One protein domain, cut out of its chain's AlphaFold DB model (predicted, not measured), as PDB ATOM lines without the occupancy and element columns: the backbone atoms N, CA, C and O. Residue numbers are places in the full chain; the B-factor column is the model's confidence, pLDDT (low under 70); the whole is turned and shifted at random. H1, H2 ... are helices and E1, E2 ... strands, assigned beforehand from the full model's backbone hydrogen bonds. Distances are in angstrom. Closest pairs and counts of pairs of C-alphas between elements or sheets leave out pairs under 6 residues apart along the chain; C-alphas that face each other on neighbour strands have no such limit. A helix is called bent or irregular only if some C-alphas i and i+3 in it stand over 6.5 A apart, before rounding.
ATOM      1  N   THR A  26     -23.386 -54.366 140.215       96.38
ATOM      2  CA  THR A  26     -23.663 -53.309 141.197       96.38
ATOM      3  C   THR A  26     -23.560 -51.945 140.524       96.38
ATOM      4  O   THR A  26     -22.537 -51.641 139.913       96.38
ATOM      5  N   LEU A  27     -24.599 -51.121 140.664       96.06
ATOM      6  CA  LEU A  27     -24.597 -49.710 140.278       96.06
ATOM      7  C   LEU A  27     -24.315 -48.843 141.509       96.06
ATOM      8  O   LEU A  27     -25.036 -48.917 142.503       96.06
ATOM      9  N   ILE A  28     -23.291 -47.999 141.427       96.75
ATOM     10  CA  ILE A  28     -23.059 -46.908 142.372       96.75
ATOM     11  C   ILE A  28     -23.739 -45.656 141.819       96.75
ATOM     12  O   ILE A  28     -23.338 -45.133 140.780       96.75
ATOM     13  N   TRP A  29     -24.764 -45.179 142.527       97.38
ATOM     14  CA  TRP A  29     -25.495 -43.953 142.213       97.38
ATOM     15  C   TRP A  29     -25.038 -42.819 143.129       97.38
ATOM     16  O   TRP A  29     -25.290 -42.860 144.334       97.38
ATOM     17  N   THR A  30     -24.377 -41.799 142.580       97.44
ATOM     18  CA  THR A  30     -23.968 -40.617 143.354       97.44
ATOM     19  C   THR A  30     -24.886 -39.446 143.034       97.44
ATOM     20  O   THR A  30     -24.969 -39.029 141.884       97.44
ATOM     21  N   THR A  31     -25.538 -38.889 144.053       96.56
ATOM     22  CA  THR A  31     -26.382 -37.689 143.952       96.56
ATOM     23  C   THR A  31     -26.082 -36.734 145.104       96.56
ATOM     24  O   THR A  31     -25.699 -37.164 146.195       96.56
ATOM     25  N   LEU A  32     -26.263 -35.432 144.880       94.94
ATOM     26  CA  LEU A  32     -26.101 -34.400 145.912       94.94
ATOM     27  C   LEU A  32     -27.396 -34.096 146.665       94.94
ATOM     28  O   LEU A  32     -27.371 -33.394 147.679       94.94
ATOM     29  N   ARG A  33     -28.542 -34.564 146.159       94.88
ATOM     30  CA  ARG A  33     -29.858 -34.246 146.714       94.88
ATOM     31  C   ARG A  33     -30.753 -35.470 146.665       94.88
ATOM     32  O   ARG A  33     -30.783 -36.195 145.680       94.88
ATOM     33  N   TYR A  34     -31.525 -35.657 147.722       96.62
ATOM     34  CA  TYR A  34     -32.595 -36.640 147.768       96.62
ATOM     35  C   TYR A  34     -33.784 -36.051 148.520       96.62
ATOM     36  O   TYR A  34     -33.634 -35.132 149.332       96.62
ATOM     37  N   THR A  35     -34.968 -36.592 148.267       97.19
ATOM     38  CA  THR A  35     -36.177 -36.296 149.038       97.19
ATOM     39  C   THR A  35     -36.715 -37.576 149.663       97.19
ATOM     40  O   THR A  35     -36.488 -38.679 149.164       97.19
ATOM     41  N   ILE A  36     -37.400 -37.437 150.798       96.31
ATOM     42  CA  ILE A  36     -38.040 -38.553 151.499       96.31
ATOM     43  C   ILE A  36     -39.541 -38.459 151.254       96.31
ATOM     44  O   ILE A  36     -40.126 -37.390 151.431       96.31
ATOM     45  N   PHE A  37     -40.170 -39.575 150.900       94.75
ATOM     46  CA  PHE A  37     -41.621 -39.682 150.781       94.75
ATOM     47  C   PHE A  37     -42.140 -40.899 151.550       94.75
ATOM     48  O   PHE A  37     -41.395 -41.829 151.854       94.75
ATOM     49  N   LYS A  38     -43.418 -40.867 151.937       93.69
ATOM     50  CA  LYS A  38     -44.077 -41.983 152.626       93.69
ATOM     51  C   LYS A  38     -44.602 -42.979 151.598       93.69
ATOM     52  O   LYS A  38     -45.130 -42.564 150.575       93.69
ATOM     53  N   ASP A  39     -44.502 -44.268 151.900       91.31
ATOM     54  CA  ASP A  39     -44.971 -45.350 151.018       91.31
ATOM     55  C   ASP A  39     -46.487 -45.614 151.107       91.31
ATOM     56  O   ASP A  39     -46.993 -46.522 150.460       91.31
ATOM     57  N   GLY A  40     -47.213 -44.854 151.934       89.69
ATOM     58  CA  GLY A  40     -48.642 -45.059 152.197       89.69
ATOM     59  C   GLY A  40     -48.957 -46.165 153.216       89.69
ATOM     60  O   GLY A  40     -50.101 -46.270 153.651       89.69
ATOM     61  N   HIS A  41     -47.956 -46.922 153.670       88.94
ATOM     62  CA  HIS A  41     -48.080 -48.050 154.602       88.94
ATOM     63  C   HIS A  41     -47.318 -47.831 155.922       88.94
ATOM     64  O   HIS A  41     -47.133 -48.754 156.711       88.94
ATOM     65  N   GLY A  42     -46.901 -46.589 156.191       87.06
ATOM     66  CA  GLY A  42     -46.165 -46.197 157.400       87.06
ATOM     67  C   GLY A  42     -44.642 -46.214 157.238       87.06
ATOM     68  O   GLY A  42     -43.935 -45.713 158.116       87.06
ATOM     69  N   GLY A  43     -44.139 -46.702 156.103       89.50
ATOM     70  CA  GLY A  43     -42.738 -46.680 155.716       89.50
ATOM     71  C   GLY A  43     -42.307 -45.371 155.048       89.50
ATOM     72  O   GLY A  43     -43.109 -44.477 154.753       89.50
ATOM     73  N   ALA A  44     -40.999 -45.229 154.837       92.19
ATOM     74  CA  ALA A  44     -40.401 -44.108 154.122       92.19
ATOM     75  C   ALA A  44     -39.472 -44.623 153.019       92.19
ATOM     76  O   ALA A  44     -38.686 -45.541 153.247       92.19
ATOM     77  N   LEU A  45     -39.559 -44.002 151.848       94.50
ATOM     78  CA  LEU A  45     -38.722 -44.259 150.686       94.50
ATOM     79  C   LEU A  45     -37.968 -42.989 150.294       94.50
ATOM     80  O   LEU A  45     -38.363 -41.869 150.633       94.50
ATOM     81  N   PHE A  46     -36.867 -43.179 149.575       94.38
ATOM     82  CA  PHE A  46     -36.009 -42.104 149.099       94.38
ATOM     83  C   PHE A  46     -36.176 -41.949 147.591       94.38
ATOM     84  O   PHE A  46     -36.021 -42.915 146.848       94.38
ATOM     85  N   ASN A  47     -36.449 -40.729 147.140       94.56
ATOM     86  CA  ASN A  47     -36.264 -40.352 145.748       94.56
ATOM     87  C   ASN A  47     -34.880 -39.703 145.622       94.56
ATOM     88  O   ASN A  47     -34.630 -38.642 146.199       94.56
ATOM     89  N   VAL A  48     -33.979 -40.370 144.903       94.81
ATOM     90  CA  VAL A  48     -32.569 -39.972 144.749       94.81
ATOM     91  C   VAL A  48     -32.310 -39.081 143.523       94.81
ATOM     92  O   VAL A  48     -31.157 -38.741 143.261       94.81
ATOM     93  N   GLY A  49     -33.368 -38.670 142.811       93.62
ATOM     94  CA  GLY A  49     -33.285 -37.786 141.644       93.62
ATOM     95  C   GLY A  49     -32.430 -38.364 140.518       93.62
ATOM     96  O   GLY A  49     -32.284 -39.578 140.441       93.62
ATOM     97  N   ASP A  50     -31.876 -37.488 139.675       93.44
ATOM     98  CA  ASP A  50     -30.877 -37.833 138.655       93.44
ATOM     99  C   ASP A  50     -29.465 -37.928 139.281       93.44
ATOM    100  O   ASP A  50     -29.195 -37.274 140.297       93.44
ATOM    101  N   PRO A  51     -28.549 -38.743 138.723       96.06
ATOM    102  CA  PRO A  51     -27.216 -38.913 139.281       96.06
ATOM    103  C   PRO A  51     -26.263 -37.818 138.792       96.06
ATOM    104  O   PRO A  51     -26.257 -37.461 137.618       96.06
ATOM    105  N   GLU A  52     -25.348 -37.387 139.656       96.94
ATOM    106  CA  GLU A  52     -24.142 -36.653 139.241       96.94
ATOM    107  C   GLU A  52     -23.112 -37.593 138.602       96.94
ATOM    108  O   GLU A  52     -22.302 -37.200 137.764       96.94
ATOM    109  N   ARG A  53     -23.102 -38.855 139.050       96.25
ATOM    110  CA  ARG A  53     -22.183 -39.886 138.571       96.25
ATOM    111  C   ARG A  53     -22.781 -41.273 138.751       96.25
ATOM    112  O   ARG A  53     -23.336 -41.584 139.809       96.25
ATOM    113  N   VAL A  54     -22.593 -42.107 137.733       97.56
ATOM    114  CA  VAL A  54     -22.909 -43.537 137.752       97.56
ATOM    115  C   VAL A  54     -21.648 -44.352 137.501       97.56
ATOM    116  O   VAL A  54     -20.831 -44.008 136.647       97.56
ATOM    117  N   GLU A  55     -21.481 -45.433 138.252       97.81
ATOM    118  CA  GLU A  55     -20.420 -46.415 138.025       97.81
ATOM    119  C   GLU A  55     -20.996 -47.820 138.142       97.81
ATOM    120  O   GLU A  55     -21.714 -48.123 139.094       97.81
ATOM    121  N   PHE A  56     -20.652 -48.691 137.198       98.06
ATOM    122  CA  PHE A  56     -21.097 -50.079 137.200       98.06
ATOM    123  C   PHE A  56     -19.920 -51.002 137.466       98.06
ATOM    124  O   PHE A  56     -18.876 -50.887 136.821       98.06
ATOM    125  N   PHE A  57     -20.109 -51.952 138.376       98.00
ATOM    126  CA  PHE A  57     -19.111 -52.956 138.716       98.00
ATOM    127  C   PHE A  57     -19.680 -54.365 138.607       98.00
ATOM    128  O   PHE A  57     -20.823 -54.620 138.991       98.00
ATOM    129  N   ALA A  58     -18.851 -55.282 138.123       97.75
ATOM    130  CA  ALA A  58     -19.093 -56.716 138.104       97.75
ATOM    131  C   ALA A  58     -17.795 -57.409 138.522       97.75
ATOM    132  O   ALA A  58     -16.719 -57.038 138.056       97.75
ATOM    133  N   GLU A  59     -17.876 -58.373 139.440       95.81
ATOM    134  CA  GLU A  59     -16.728 -59.212 139.836       95.81
ATOM    135  C   GLU A  59     -15.455 -58.427 140.237       95.81
ATOM    136  O   GLU A  59     -14.331 -58.846 139.976       95.81
ATOM    137  N   GLY A  60     -15.614 -57.259 140.872       95.81
ATOM    138  CA  GLY A  60     -14.493 -56.432 141.341       95.81
ATOM    139  C   GLY A  60     -13.827 -55.548 140.274       95.81
ATOM    140  O   GLY A  60     -12.822 -54.904 140.567       95.81
ATOM    141  N   ARG A  61     -14.384 -55.473 139.061       97.62
ATOM    142  CA  ARG A  61     -13.949 -54.585 137.967       97.62
ATOM    143  C   ARG A  61     -15.113 -53.754 137.437       97.62
ATOM    144  O   ARG A  61     -16.263 -54.007 137.787       97.62
ATOM    145  N   ALA A  62     -14.824 -52.787 136.567       97.94
ATOM    146  CA  ALA A  62     -15.865 -52.106 135.807       97.94
ATOM    147  C   ALA A  62     -16.692 -53.132 135.007       97.94
ATOM    148  O   ALA A  62     -16.132 -54.031 134.363       97.94
ATOM    149  N   ALA A  63     -18.016 -53.014 135.083       98.25
ATOM    150  CA  ALA A  63     -18.923 -53.850 134.312       98.25
ATOM    151  C   ALA A  63     -18.899 -53.424 132.842       98.25
ATOM    152  O   ALA A  63     -18.863 -52.238 132.513       98.25
ATOM    153  N   THR A  64     -18.949 -54.405 131.952       97.69
ATOM    154  CA  THR A  64     -19.129 -54.173 130.522       97.69
ATOM    155  C   THR A  64     -20.572 -53.785 130.227       97.69
ATOM    156  O   THR A  64     -21.499 -54.161 130.950       97.69
ATOM    157  N   ARG A  65     -20.787 -53.104 129.098       97.56
ATOM    158  CA  ARG A  65     -22.127 -52.810 128.584       97.56
ATOM    159  C   ARG A  65     -23.024 -54.054 128.545       97.56
ATOM    160  O   ARG A  65     -24.170 -53.994 128.974       97.56
ATOM    161  N   ALA A  66     -22.501 -55.182 128.062       97.81
ATOM    162  CA  ALA A  66     -23.256 -56.428 127.949       97.81
ATOM    163  C   ALA A  66     -23.704 -56.974 129.315       97.81
ATOM    164  O   ALA A  66     -24.839 -57.425 129.441       97.81
ATOM    165  N   GLU A  67     -22.855 -56.893 130.342       98.06
ATOM    166  CA  GLU A  67     -23.203 -57.311 131.708       98.06
ATOM    167  C   GLU A  67     -24.296 -56.424 132.311       98.06
ATOM    168  O   GLU A  67     -25.246 -56.931 132.907       98.06
ATOM    169  N   VAL A  68     -24.202 -55.103 132.115       98.00
ATOM    170  CA  VAL A  68     -25.224 -54.153 132.587       98.00
ATOM    171  C   VAL A  68     -26.567 -54.418 131.909       98.00
ATOM    172  O   VAL A  68     -27.586 -54.521 132.592       98.00
ATOM    173  N   ILE A  69     -26.573 -54.587 130.584       97.94
ATOM    174  CA  ILE A  69     -27.789 -54.908 129.826       97.94
ATOM    175  C   ILE A  69     -28.374 -56.245 130.282       97.94
ATOM    176  O   ILE A  69     -29.550 -56.300 130.622       97.94
ATOM    177  N   ALA A  70     -27.554 -57.292 130.412       96.88
ATOM    178  CA  ALA A  70     -28.017 -58.590 130.894       96.88
ATOM    179  C   ALA A  70     -28.645 -58.497 132.295       96.88
ATOM    180  O   ALA A  70     -29.666 -59.138 132.560       96.88
ATOM    181  N   SER A  71     -28.080 -57.675 133.187       96.31
ATOM    182  CA  SER A  71     -28.639 -57.388 134.513       96.31
ATOM    183  C   SER A  71     -30.027 -56.736 134.428       96.31
ATOM    184  O   SER A  71     -30.942 -57.158 135.144       96.31
ATOM    185  N   ILE A  72     -30.205 -55.749 133.545       96.25
ATOM    186  CA  ILE A  72     -31.481 -55.048 133.333       96.25
ATOM    187  C   ILE A  72     -32.517 -55.991 132.709       96.25
ATOM    188  O   ILE A  72     -33.599 -56.167 133.273       96.25
ATOM    189  N   ASP A  73     -32.170 -56.662 131.611       95.94
ATOM    190  CA  ASP A  73     -33.070 -57.533 130.843       95.94
ATOM    191  C   ASP A  73     -33.618 -58.688 131.677       95.94
ATOM    192  O   ASP A  73     -34.775 -59.077 131.549       95.94
ATOM    193  N   SER A  74     -32.809 -59.221 132.589       95.12
ATOM    194  CA  SER A  74     -33.238 -60.295 133.489       95.12
ATOM    195  C   SER A  74     -34.137 -59.821 134.639       95.12
ATOM    196  O   SER A  74     -34.729 -60.652 135.326       95.12
ATOM    197  N   GLY A  75     -34.250 -58.511 134.882       94.06
ATOM    198  CA  GLY A  75     -35.128 -57.931 135.908       94.06
ATOM    199  C   GLY A  75     -36.397 -57.303 135.341       94.06
ATOM    200  O   GLY A  75     -37.431 -57.297 136.008       94.06
ATOM    201  N   LEU A  76     -36.323 -56.812 134.104       95.94
ATOM    202  CA  LEU A  76     -37.403 -56.093 133.442       95.94
ATOM    203  C   LEU A  76     -38.728 -56.878 133.363       95.94
ATOM    204  O   LEU A  76     -39.761 -56.249 133.589       95.94
ATOM    205  N   PRO A  77     -38.759 -58.210 133.127       96.06
ATOM    206  CA  PRO A  77     -40.010 -58.966 133.111       96.06
ATOM    207  C   PRO A  77     -40.804 -58.854 134.417       96.06
ATOM    208  O   PRO A  77     -42.003 -58.612 134.376       96.06
ATOM    209  N   VAL A  78     -40.136 -58.932 135.574       95.50
ATOM    210  CA  VAL A  78     -40.809 -58.830 136.881       95.50
ATOM    211  C   VAL A  78     -41.366 -57.424 137.098       95.50
ATOM    212  O   VAL A  78     -42.504 -57.274 137.534       95.50
ATOM    213  N   LEU A  79     -40.597 -56.387 136.750       95.88
ATOM    214  CA  LEU A  79     -41.065 -54.998 136.837       95.88
ATOM    215  C   LEU A  79     -42.251 -54.745 135.902       95.88
ATOM    216  O   LEU A  79     -43.186 -54.035 136.265       95.88
ATOM    217  N   ARG A  80     -42.235 -55.358 134.717       97.44
ATOM    218  CA  ARG A  80     -43.323 -55.276 133.749       97.44
ATOM    219  C   ARG A  80     -44.592 -55.944 134.264       97.44
ATOM    220  O   ARG A  80     -45.643 -55.322 134.194       97.44
ATOM    221  N   GLU A  81     -44.500 -57.146 134.829       96.94
ATOM    222  CA  GLU A  81     -45.652 -57.818 135.445       96.94
ATOM    223  C   GLU A  81     -46.268 -56.985 136.578       96.94
ATOM    224  O   GLU A  81     -47.486 -56.968 136.743       96.94
ATOM    225  N   MET A  82     -45.441 -56.295 137.369       95.56
ATOM    226  CA  MET A  82     -45.914 -55.393 138.425       95.56
ATOM    227  C   MET A  82     -46.633 -54.176 137.833       95.56
ATOM    228  O   MET A  82     -47.768 -53.901 138.209       95.56
ATOM    229  N   ALA A  83     -46.021 -53.508 136.854       97.38
ATOM    230  CA  ALA A  83     -46.622 -52.359 136.183       97.38
ATOM    231  C   ALA A  83     -47.942 -52.718 135.472       97.38
ATOM    232  O   ALA A  83     -48.903 -51.961 135.535       97.38
ATOM    233  N   GLU A  84     -48.024 -53.892 134.840       98.12
ATOM    234  CA  GLU A  84     -49.249 -54.378 134.192       98.12
ATOM    235  C   GLU A  84     -50.397 -54.599 135.195       98.12
ATOM    236  O   GLU A  84     -51.557 -54.384 134.840       98.12
ATOM    237  N   ARG A  85     -50.099 -54.974 136.448       97.31
ATOM    238  CA  ARG A  85     -51.105 -55.078 137.526       97.31
ATOM    239  C   ARG A  85     -51.588 -53.710 138.008       97.31
ATOM    240  O   ARG A  85     -52.764 -53.584 138.343       97.31
ATOM    241  N   ASP A  86     -50.701 -52.719 138.026       96.56
ATOM    242  CA  ASP A  86     -51.006 -51.354 138.474       96.56
ATOM    243  C   ASP A  86     -51.740 -50.532 137.398       96.56
ATOM    244  O   ASP A  86     -52.477 -49.599 137.718       96.56
ATOM    245  N   GLY A  87     -51.592 -50.905 136.123       98.31
ATOM    246  CA  GLY A  87     -52.377 -50.380 135.007       98.31
ATOM    247  C   GLY A  87     -51.551 -49.680 133.918       98.31
ATOM    248  O   GLY A  87     -50.321 -49.642 133.964       98.31
ATOM    249  N   PRO A  88     -52.219 -49.120 132.892       98.12
ATOM    250  CA  PRO A  88     -51.553 -48.608 131.690       98.12
ATOM    251  C   PRO A  88     -50.579 -47.452 131.963       98.12
ATOM    252  O   PRO A  88     -49.526 -47.391 131.330       98.12
ATOM    253  N   ASP A  89     -50.884 -46.578 132.927       98.38
ATOM    254  CA  ASP A  89     -50.011 -45.454 133.285       98.38
ATOM    255  C   ASP A  89     -48.693 -45.941 133.907       98.38
ATOM    256  O   ASP A  89     -47.622 -45.435 133.572       98.38
ATOM    257  N   ALA A  90     -48.740 -46.983 134.745       97.94
ATOM    258  CA  ALA A  90     -47.546 -47.591 135.329       97.94
ATOM    259  C   ALA A  90     -46.669 -48.263 134.260       97.94
ATOM    260  O   ALA A  90     -45.441 -48.176 134.307       97.94
ATOM    261  N   VAL A  91     -47.286 -48.892 133.251       98.38
ATOM    262  CA  VAL A  91     -46.559 -49.459 132.105       98.38
ATOM    263  C   VAL A  91     -45.859 -48.361 131.301       98.38
ATOM    264  O   VAL A  91     -44.699 -48.534 130.919       98.38
ATOM    265  N   ALA A  92     -46.524 -47.227 131.065       98.38
ATOM    266  CA  ALA A  92     -45.931 -46.087 130.367       98.38
ATOM    267  C   ALA A  92     -44.761 -45.466 131.153       98.38
ATOM    268  O   ALA A  92     -43.714 -45.157 130.571       98.38
ATOM    269  N   GLU A  93     -44.897 -45.348 132.475       97.88
ATOM    270  CA  GLU A  93     -43.823 -44.868 133.348       97.88
ATOM    271  C   GLU A  93     -42.619 -45.819 133.326       97.88
ATOM    272  O   GLU A  93     -41.483 -45.372 133.155       97.88
ATOM    273  N   LEU A  94     -42.843 -47.138 133.387       97.88
ATOM    274  CA  LEU A  94     -41.768 -48.128 133.283       97.88
ATOM    275  C   LEU A  94     -40.986 -47.991 131.967       97.88
ATOM    276  O   LEU A  94     -39.759 -48.074 131.978       97.88
ATOM    277  N   GLN A  95     -41.665 -47.758 130.837       98.06
ATOM    278  CA  GLN A  95     -40.989 -47.525 129.553       98.06
ATOM    279  C   GLN A  95     -40.141 -46.247 129.573       98.06
ATOM    280  O   GLN A  95     -39.016 -46.245 129.071       98.06
ATOM    281  N   THR A  96     -40.645 -45.182 130.197       97.81
ATOM    282  CA  THR A  96     -39.901 -43.925 130.366       97.81
ATOM    283  C   THR A  96     -38.652 -44.136 131.223       97.81
ATOM    284  O   THR A  96     -37.556 -43.718 130.843       97.81
ATOM    285  N   MET A  97     -38.786 -44.833 132.354       96.25
ATOM    286  CA  MET A  97     -37.665 -45.174 133.233       96.25
ATOM    287  C   MET A  97     -36.640 -46.078 132.547       96.25
ATOM    288  O   MET A  97     -35.439 -45.875 132.717       96.25
ATOM    289  N   TYR A  98     -37.090 -47.044 131.742       97.50
ATOM    290  CA  TYR A  98     -36.204 -47.896 130.953       97.50
ATOM    291  C   TYR A  98     -35.388 -47.075 129.946       97.50
ATOM    292  O   TYR A  98     -34.174 -47.246 129.872       97.50
ATOM    293  N   GLY A  99     -36.021 -46.136 129.232       97.56
ATOM    294  CA  GLY A  99     -35.324 -45.213 128.329       97.56
ATOM    295  C   GLY A  99     -34.216 -44.432 129.039       97.56
ATOM    296  O   GLY A  99     -33.067 -44.468 128.605       97.56
ATOM    297  N   LYS A 100     -34.529 -43.831 130.195       95.75
ATOM    298  CA  LYS A 100     -33.539 -43.131 131.033       95.75
ATOM    299  C   LYS A 100     -32.413 -44.050 131.505       95.75
ATOM    300  O   LYS A 100     -31.250 -43.665 131.489       95.75
ATOM    301  N   ALA A 101     -32.733 -45.281 131.904       95.81
ATOM    302  CA  ALA A 101     -31.721 -46.246 132.316       95.81
ATOM    303  C   ALA A 101     -30.756 -46.579 131.168       95.81
ATOM    304  O   ALA A 101     -29.558 -46.703 131.410       95.81
ATOM    305  N   MET A 102     -31.249 -46.678 129.928       97.25
ATOM    306  CA  MET A 102     -30.416 -46.943 128.748       97.25
ATOM    307  C   MET A 102     -29.437 -45.810 128.430       97.25
ATOM    308  O   MET A 102     -28.341 -46.093 127.953       97.25
ATOM    309  N   GLU A 103     -29.786 -44.557 128.728       96.31
ATOM    310  CA  GLU A 103     -28.878 -43.407 128.580       96.31
ATOM    311  C   GLU A 103     -27.689 -43.466 129.554       96.31
ATOM    312  O   GLU A 103     -26.633 -42.901 129.278       96.31
ATOM    313  N   LEU A 104     -27.843 -44.175 130.677       96.31
ATOM    314  CA  LEU A 104     -26.807 -44.340 131.701       96.31
ATOM    315  C   LEU A 104     -25.900 -45.551 131.454       96.31
ATOM    316  O   LEU A 104     -24.867 -45.688 132.113       96.31
ATOM    317  N   VAL A 105     -26.281 -46.456 130.549       96.50
ATOM    318  CA  VAL A 105     -25.492 -47.653 130.249       96.50
ATOM    319  C   VAL A 105     -24.161 -47.237 129.601       96.50
ATOM    320  O   VAL A 105     -24.173 -46.429 128.672       96.50
TER     321      VAL A 105
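What this domain is: This is residues 26 to 105 of the 107 residues of an uncharacterized protein of Bradyrhizobium septentrionale (UniProt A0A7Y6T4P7). Two helices set end to end, H1 and H2, run nearly in line, and a longer third helix, H3, folds back beside H2. Across an open gap from them lies a bent two-stranded ribbon: at one end, in the pair E1 and E4, strand E4 comes close to H1 and to the last residue of H3, and at the other end the hairpin E2 and E3 reaches away, apart from H1, H2 and H3. The printed part has 80 residues, with four named strands and then three named helices, in the order E1, E2, E3, E4, H1, H2, H3. The strands make two separate sheets of two, E1 - E4 and E2 - E3, both antiparallel, and the class is mixed, helices and strands. The whole is loose, with a radius of gyration of the C-alphas of 14.6 A, and its C-alphas span 38 by 29 by 20 A.

How they stand to each other: Strand E1, residues 26 to 30, is the antiparallel neighbour of strand E4, residues 53 to 58, with 165 degrees between their directions. The C-alphas of Leu 27 and Phe 56 face each other at 4.7 A, and N 28 and O 55 are within hydrogen-bond range at 2.8 A, as are N 57 and O 26 at 2.9 A. Strand E2, residues 35 to 38, and strand E3, residues 44 to 47, form a hairpin, antiparallel at 144 degrees. In it N 45 and O 37 are within hydrogen-bond range at 2.8 A, and N 35 and O 47 at 2.9 A. E1 and E2 are apart, and so are E3 and E4. Residues 57 to 58 of E4 also make a short antiparallel pairing with residues 61 to 62. The closest C-alphas of E4 and helix H1, residues 65 to 73, are those of Phe 56 and Val 68, 7.4 A apart. H1 and helix H2, residues 76 to 86, meet only through their link. H2 and helix H3, residues 88 to 104, form a helical hairpin: they touch, their closest C-alphas being those of Ala 83 and Ala 90, 4.9 A apart. Their lines stand at a shallow tilt of 29 degrees and they run opposite ways; H3 touches H2 with residues 90 to 94 alone. H1 and H3 are near each other, with 7 pairs of C-alphas within 10 A. The closest C-alphas of E4 and H3 are those of Val 54 and Leu 104, 7.2 A apart. E2 and E3 are apart from H1, H2 and H3. In H1 and H2 every O i to N i+4 pair is within hydrogen-bond range, and in H3 12 of 13 are.

Where its parts are: E1 begins at C-alpha 26, at (-23.663, -53.309, 141.197), and is 12.9 A long from first to last C-alpha. E2 measures 10.4 A and E3 10.1 A. E4, the longest strand by residues, measures 17.1 A and ends at C-alpha 58, at (-19.093, -56.716, 138.104). H1 measures 12.1 A and H2 15.3 A. H3, the longest helix by residues, measures 25.1 A and ends at C-alpha 104, at (-26.807, -44.340, 131.701).

The domain as a whole: The two C-alphas farthest apart are those of Gly 60 and Pro 88, at 39.1 A, while those of Thr 26 and Val 105, the first and last printed, are 12.5 A apart. The printed part has no cut. No link is long: E4 to H1, with 6 residues, is short, and the other five are tight. The mean pLDDT of the printed part is 96.1, and no printed residue is under 70.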